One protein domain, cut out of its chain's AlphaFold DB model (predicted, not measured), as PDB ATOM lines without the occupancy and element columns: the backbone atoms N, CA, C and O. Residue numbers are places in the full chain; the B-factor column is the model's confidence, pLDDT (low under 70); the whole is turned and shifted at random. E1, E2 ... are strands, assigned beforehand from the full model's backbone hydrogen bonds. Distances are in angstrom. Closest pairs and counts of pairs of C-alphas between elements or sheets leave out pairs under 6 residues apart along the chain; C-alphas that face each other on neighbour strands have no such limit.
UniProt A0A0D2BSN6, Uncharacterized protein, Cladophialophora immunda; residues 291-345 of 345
ATOM      1  N   TYR A 291     158.311 171.208  95.377       93.56
ATOM      2  CA  TYR A 291     156.886 171.471  95.569       93.56
ATOM      3  C   TYR A 291     156.449 171.068  96.976       93.56
ATOM      4  O   TYR A 291     156.799 169.988  97.460       93.56
ATOM      5  N   VAL A 292     155.646 171.910  97.615       95.12
ATOM      6  CA  VAL A 292     155.055 171.647  98.926       95.12
ATOM      7  C   VAL A 292     153.610 172.113  98.962       95.12
ATOM      8  O   VAL A 292     153.261 173.143  98.393       95.12
ATOM      9  N   LYS A 293     152.765 171.385  99.697       93.12
ATOM     10  CA  LYS A 293     151.420 171.864 100.027       93.12
ATOM     11  C   LYS A 293     151.509 172.886 101.155       93.12
ATOM     12  O   LYS A 293     152.171 172.641 102.168       93.12
ATOM     13  N   SER A 294     150.811 174.005 100.998       95.00
ATOM     14  CA  SER A 294     150.777 175.076 101.992       95.00
ATOM     15  C   SER A 294     149.351 175.509 102.329       95.00
ATOM     16  O   SER A 294     148.449 175.416 101.498       95.00
ATOM     17  N   GLN A 295     149.153 176.009 103.547       95.69
ATOM     18  CA  GLN A 295     147.886 176.567 104.026       95.69
ATOM     19  C   GLN A 295     148.104 177.989 104.565       95.69
ATOM     20  O   GLN A 295     149.173 178.255 105.115       95.69
ATOM     21  N   PRO A 296     147.136 178.912 104.446       95.31
ATOM     22  CA  PRO A 296     147.231 180.224 105.080       95.31
ATOM     23  C   PRO A 296     147.419 180.109 106.599       95.31
ATOM     24  O   PRO A 296     146.753 179.314 107.261       95.31
ATOM     25  N   SER A 297     148.328 180.903 107.156       94.94
ATOM     26  CA  SER A 297     148.557 180.976 108.599       94.94
ATOM     27  C   SER A 297     147.589 181.969 109.238       94.94
ATOM     28  O   SER A 297     147.450 183.095 108.766       94.94
ATOM     29  N   SER A 298     146.949 181.586 110.344       93.56
ATOM     30  CA  SER A 298     146.092 182.492 111.126       93.56
ATOM     31  C   SER A 298     146.885 183.500 111.962       93.56
ATOM     32  O   SER A 298     146.325 184.494 112.415       93.56
ATOM     33  N   LYS A 299     148.184 183.252 112.175       90.38
ATOM     34  CA  LYS A 299     149.035 184.066 113.055       90.38
ATOM     35  C   LYS A 299     149.496 185.371 112.411       90.38
ATOM     36  O   LYS A 299     149.756 186.335 113.120       90.38
ATOM     37  N   GLU A 300     149.637 185.395 111.089       95.19
ATOM     38  CA  GLU A 300     150.201 186.531 110.358       95.19
ATOM     39  C   GLU A 300     149.611 186.581 108.942       95.19
ATOM     40  O   GLU A 300     149.622 185.586 108.213       95.19
ATOM     41  N   LYS A 301     149.090 187.745 108.535       94.31
ATOM     42  CA  LYS A 301     148.450 187.924 107.225       94.31
ATOM     43  C   LYS A 301     149.458 187.679 106.099       94.31
ATOM     44  O   LYS A 301     150.459 188.377 105.990       94.31
ATOM     45  N   GLY A 302     149.153 186.712 105.236       91.69
ATOM     46  CA  GLY A 302     150.001 186.337 104.099       91.69
ATOM     47  C   GLY A 302     151.109 185.336 104.435       91.69
ATOM     48  O   GLY A 302     151.753 184.832 103.517       91.69
ATOM     49  N   ALA A 303     151.319 185.004 105.714       95.88
ATOM     50  CA  ALA A 303     152.168 183.879 106.077       95.88
ATOM     51  C   ALA A 303     151.471 182.556 105.729       95.88
ATOM     52  O   ALA A 303     150.239 182.467 105.693       95.88
ATOM     53  N   ARG A 304     152.263 181.513 105.477       96.75
ATOM     54  CA  ARG A 304     151.755 180.184 105.118       96.75
ATOM     55  C   ARG A 304     152.415 179.102 105.963       96.75
ATOM     56  O   ARG A 304     153.624 179.133 106.195       96.75
ATOM     57  N   LEU A 305     151.611 178.141 106.401       96.81
ATOM     58  CA  LEU A 305     152.035 176.912 107.054       96.81
ATOM     59  C   LEU A 305     152.371 175.872 105.989       96.81
ATOM     60  O   LEU A 305     151.549 175.573 105.121       96.81
ATOM     61  N   VAL A 306     153.578 175.326 106.055       96.06
ATOM     62  CA  VAL A 306     154.102 174.353 105.098       96.06
ATOM     63  C   VAL A 306     154.512 173.088 105.834       96.06
ATOM     64  O   VAL A 306     155.260 173.153 106.810       96.06
ATOM     65  N   HIS A 307     154.048 171.937 105.354       90.50
ATOM     66  CA  HIS A 307     154.495 170.644 105.864       90.50
ATOM     67  C   HIS A 307     155.816 170.263 105.194       90.50
ATOM     68  O   HIS A 307     155.884 170.114 103.975       90.50
ATOM     69  N   THR A 308     156.864 170.118 106.001       89.25
ATOM     70  CA  THR A 308     158.183 169.643 105.571       89.25
ATOM     71  C   THR A 308     158.490 168.295 106.220       89.25
ATOM     72  O   THR A 308     157.821 167.883 107.167       89.25
ATOM     73  N   ASP A 309     159.538 167.626 105.744       86.12
ATOM     74  CA  ASP A 309     160.115 166.436 106.386       86.12
ATOM     75  C   ASP A 309     160.577 166.699 107.831       86.12
ATOM     76  O   ASP A 309     160.626 165.783 108.646       86.12
ATOM     77  N   ARG A 310     160.860 167.962 108.173       87.50
ATOM     78  CA  ARG A 310     161.255 168.412 109.516       87.50
ATOM     79  C   ARG A 310     160.090 168.940 110.362       87.50
ATOM     80  O   ARG A 310     160.324 169.501 111.429       87.50
ATOM     81  N   GLY A 311     158.851 168.782 109.896       91.88
ATOM     82  CA  GLY A 311     157.641 169.232 110.582       91.88
ATOM     83  C   GLY A 311     156.985 170.460 109.950       91.88
ATOM     84  O   GLY A 311     157.238 170.813 108.793       91.88
ATOM     85  N   LEU A 312     156.087 171.090 110.709       94.06
ATOM     86  CA  LEU A 312     155.285 172.225 110.257       94.06
ATOM     87  C   LEU A 312     156.072 173.537 110.384       94.06
ATOM     88  O   LEU A 312     156.437 173.944 111.486       94.06
ATOM     89  N   LEU A 313     156.289 174.223 109.264       96.56
ATOM     90  CA  LEU A 313     157.011 175.493 109.211       96.56
ATOM     91  C   LEU A 313     156.051 176.646 108.898       96.56
ATOM     92  O   LEU A 313     155.333 176.604 107.902       96.56
ATOM     93  N   ASN A 314     156.063 177.700 109.718       97.00
ATOM     94  CA  ASN A 314     155.356 178.949 109.426       97.00
ATOM     95  C   ASN A 314     156.294 179.905 108.676       97.00
ATOM     96  O   ASN A 314     157.224 180.452 109.270       97.00
ATOM     97  N   ILE A 315     156.071 180.090 107.375       97.31
ATOM     98  CA  ILE A 315     156.885 180.965 106.526       97.31
ATOM     99  C   ILE A 315     156.177 182.314 106.384       97.31
ATOM    100  O   ILE A 315     155.057 182.376 105.872       97.31
ATOM    101  N   GLN A 316     156.850 183.380 106.826       97.94
ATOM    102  CA  GLN A 316     156.342 184.755 106.797       97.94
ATOM    103  C   GLN A 316     156.035 185.242 105.378       97.94
ATOM    104  O   GLN A 316     156.686 184.831 104.414       97.94
ATOM    105  N   ALA A 317     155.081 186.169 105.265       97.31
ATOM    106  CA  ALA A 317     154.613 186.703 103.983       97.31
ATOM    107  C   ALA A 317     155.750 187.309 103.140       97.31
ATOM    108  O   ALA A 317     155.802 187.114 101.929       97.31
ATOM    109  N   SER A 318     156.700 187.988 103.791       97.38
ATOM    110  CA  SER A 318     157.844 188.659 103.155       97.38
ATOM    111  C   SER A 318     158.812 187.714 102.433       97.38
ATOM    112  O   SER A 318     159.606 188.157 101.603       97.38
ATOM    113  N   LEU A 319     158.763 186.413 102.740       97.50
ATOM    114  CA  LEU A 319     159.623 185.395 102.138       97.50
ATOM    115  C   LEU A 319     158.994 184.717 100.915       97.50
ATOM    116  O   LEU A 319     159.693 183.966 100.229       97.50
ATOM    117  N   TRP A 320     157.710 184.966 100.648       96.75
ATOM    118  CA  TRP A 320     157.003 184.455  99.480       96.75
ATOM    119  C   TRP A 320     157.020 185.482  98.352       96.75
ATOM    120  O   TRP A 320     156.665 186.645  98.537       96.75
ATOM    121  N   LYS A 321     157.406 185.042  97.156       97.06
ATOM    122  CA  LYS A 321     157.326 185.835  95.926       97.06
ATOM    123  C   LYS A 321     156.463 185.099  94.917       97.06
ATOM    124  O   LYS A 321     156.541 183.878  94.835       97.06
ATOM    125  N   ARG A 322     155.639 185.828  94.168       96.00
ATOM    126  CA  ARG A 322     154.943 185.246  93.016       96.00
ATOM    127  C   ARG A 322     155.927 185.160  91.864       96.00
ATOM    128  O   ARG A 322     156.502 186.177  91.485       96.00
ATOM    129  N   GLU A 323     156.132 183.963  91.341       96.00
ATOM    130  CA  GLU A 323     156.960 183.733  90.160       96.00
ATOM    131  C   GLU A 323     156.157 182.896  89.159       96.00
ATOM    132  O   GLU A 323     155.372 182.028  89.546       96.00
ATOM    133  N   LYS A 324     156.311 183.208  87.872       93.19
ATOM    134  CA  LYS A 324     155.702 182.442  86.782       93.19
ATOM    135  C   LYS A 324     156.571 181.235  86.476       93.19
ATOM    136  O   LYS A 324     157.794 181.350  86.522       93.19
ATOM    137  N   ASP A 325     155.944 180.115  86.145       86.12
ATOM    138  CA  ASP A 325     156.657 178.949  85.631       86.12
ATOM    139  C   ASP A 325     157.435 179.326  84.361       86.12
ATOM    140  O   ASP A 325     156.887 179.918  83.424       86.12
ATOM    141  N   GLU A 326     158.728 178.998  84.342       82.75
ATOM    142  CA  GLU A 326     159.624 179.294  83.223       82.75
ATOM    143  C   GLU A 326     159.186 178.580  81.936       82.75
ATOM    144  O   GLU A 326     159.439 179.079  80.835       82.75
ATOM    145  N   VAL A 327     158.516 177.429  82.074       82.00
ATOM    146  CA  VAL A 327     158.096 176.572  80.965       82.00
ATOM    147  C   VAL A 327     156.752 177.023  80.396       82.00
ATOM    148  O   VAL A 327     156.669 177.309  79.202       82.00
ATOM    149  N   SER A 328     155.701 177.103  81.218       82.38
ATOM    150  CA  SER A 328     154.358 177.468  80.746       82.38
ATOM    151  C   SER A 328     154.156 178.975  80.574       82.38
ATOM    152  O   SER A 328     153.344 179.382  79.747       82.38
ATOM    153  N   LYS A 329     154.866 179.821  81.339       83.50
ATOM    154  CA  LYS A 329     154.679 181.288  81.448       83.50
ATOM    155  C   LYS A 329     153.266 181.754  81.839       83.50
ATOM    156  O   LYS A 329     153.058 182.958  82.017       83.50
ATOM    157  N   THR A 330     152.305 180.843  81.968       83.31
ATOM    158  CA  THR A 330     150.897 181.120  82.269       83.31
ATOM    159  C   THR A 330     150.550 180.826  83.717       83.31
ATOM    160  O   THR A 330     149.697 181.506  84.278       83.31
ATOM    161  N   GLU A 331     151.205 179.839  84.329       88.31
ATOM    162  CA  GLU A 331     150.955 179.462  85.717       88.31
ATOM    163  C   GLU A 331     151.842 180.273  86.668       88.31
ATOM    164  O   GLU A 331     153.043 180.442  86.444       88.31
ATOM    165  N   GLU A 332     151.233 180.805  87.729       93.44
ATOM    166  CA  GLU A 332     151.915 181.535  88.795       93.44
ATOM    167  C   GLU A 332     151.960 180.683  90.066       93.44
ATOM    168  O   GLU A 332     150.985 180.029  90.434       93.44
ATOM    169  N   PHE A 333     153.089 180.732  90.764       94.88
ATOM    170  CA  PHE A 333     153.322 179.991  91.999       94.88
ATOM    171  C   PHE A 333     153.850 180.922  93.086       94.88
ATOM    172  O   PHE A 333     154.524 181.919  92.808       94.88
ATOM    173  N   TRP A 334     153.608 180.567  94.348       95.81
ATOM    174  CA  TRP A 334     154.351 181.144  95.462       95.81
ATOM    175  C   TRP A 334     155.691 180.430  95.600       95.81
ATOM    176  O   TRP A 334     155.746 179.229  95.854       95.81
ATOM    177  N   VAL A 335     156.777 181.187  95.498       96.38
ATOM    178  CA  VAL A 335     158.152 180.704  95.602       96.38
ATOM    179  C   VAL A 335     158.814 181.269  96.854       96.38
ATOM    180  O   VAL A 335     158.793 182.476  97.101       96.38
ATOM    181  N   CYS A 336     159.448 180.394  97.637       96.56
ATOM    182  CA  CYS A 336     160.293 180.764  98.764       96.56
ATOM    183  C   CYS A 336     161.733 180.281  98.541       96.56
ATOM    184  O   CYS A 336     162.107 179.159  98.897       96.56
ATOM    185  N   LYS A 337     162.574 181.166  97.992       96.25
ATOM    186  CA  LYS A 337     163.986 180.873  97.677       96.25
ATOM    187  C   LYS A 337     164.820 180.523  98.911       96.25
ATOM    188  O   LYS A 337     165.687 179.660  98.827       96.25
ATOM    189  N   LYS A 338     164.515 181.125 100.070       96.00
ATOM    190  CA  LYS A 338     165.216 180.855 101.340       96.00
ATOM    191  C   LYS A 338     165.148 179.379 101.738       96.00
ATOM    192  O   LYS A 338     166.139 178.837 102.214       96.00
ATOM    193  N   TYR A 339     163.997 178.739 101.526       95.25
ATOM    194  CA  TYR A 339     163.777 177.332 101.874       95.25
ATOM    195  C   TYR A 339     163.810 176.394 100.660       95.25
ATOM    196  O   TYR A 339     163.627 175.192 100.821       95.25
ATOM    197  N   LYS A 340     164.065 176.926  99.457       96.06
ATOM    198  CA  LYS A 340     164.004 176.202  98.178       96.06
ATOM    199  C   LYS A 340     162.654 175.506  97.938       96.06
ATOM    200  O   LYS A 340     162.609 174.355  97.506       96.06
ATOM    201  N   LEU A 341     161.553 176.199  98.232       95.81
ATOM    202  CA  LEU A 341     160.191 175.661  98.139       95.81
ATOM    203  C   LEU A 341     159.343 176.438  97.129       95.81
ATOM    204  O   LEU A 341     159.531 177.647  96.974       95.81
ATOM    205  N   TYR A 342     158.369 175.768  96.516       96.38
ATOM    206  CA  TYR A 342     157.264 176.421  95.813       96.38
ATOM    207  C   TYR A 342     155.921 175.732  96.103       96.38
ATOM    208  O   TYR A 342     155.885 174.553  96.450       96.38
ATOM    209  N   THR A 343     154.822 176.475  96.012       94.88
ATOM    210  CA  THR A 343     153.447 176.007  96.263       94.88
ATOM    211  C   THR A 343     152.487 176.728  95.327       94.88
ATOM    212  O   THR A 343     152.768 177.843  94.882       94.88
ATOM    213  N   ASP A 344     151.335 176.114  95.078       91.44
ATOM    214  CA  ASP A 344     150.254 176.748  94.323       91.44
ATOM    215  C   ASP A 344     149.743 178.005  95.047       91.44
ATOM    216  O   ASP A 344     149.863 178.119  96.279       91.44
ATOM    217  N   LEU A 345     149.225 178.949  94.256       85.62
ATOM    218  CA  LEU A 345     148.736 180.258  94.700       85.62
ATOM    219  C   LEU A 345     147.640 180.176  95.772       85.62
ATOM    220  O   LEU A 345     146.673 179.410  95.583       85.62
TER     221      LEU A 345
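What this domain is: This is residues 291 to 345 of the 345 residues of an uncharacterized protein of Cladophialophora immunda (UniProt A0A0D2BSN6). Two small three-strand sheets, E1 E2 E3 and E4 E5 E6, form two lobes along the longest axis, joined by the link from E3 to E4, with edge strands E1 and E6 nearest where the lobes meet. The 55 printed residues are all strand in class, with six named strands holding 26, under half. Each sheet is an antiparallel meander, each strand the neighbour of the one before. It is compact, radius of gyration of the C-alphas 11.1 A, spanning 32 by 24 by 17 A.

Where its parts are: E1, residues 294 to 296, begins at C-alpha (150.777, 175.076, 101.992). E2, 304 to 308, and E3, 311 to 315, are each 12.4 A long. E4 is 321 to 324; E5, 332 to 336, is 13.0 A; E6, 341 to 344, ends at (150.254, 176.748, 94.323).

How they stand to each other: Hairpin E1 and E2 has N 295 and O 305 at 2.9 A; hairpin E2 and E3, N 306 and O 313 at 2.9 A. Hairpin E4 and E5 has N 335 and O 321 at 2.8 A; hairpin E5 and E6, N 336 and O 341 at 2.8 A. The closest C-alphas of E1 and E6, Ser 294 and Thr 343, are 6.4 A apart.

The domain as a whole: The C-alphas farthest apart, Lys 299 and Val 327, are 34.2 A apart. The printed part has no cut, no long link, and no printed residue under 70 in pLDDT.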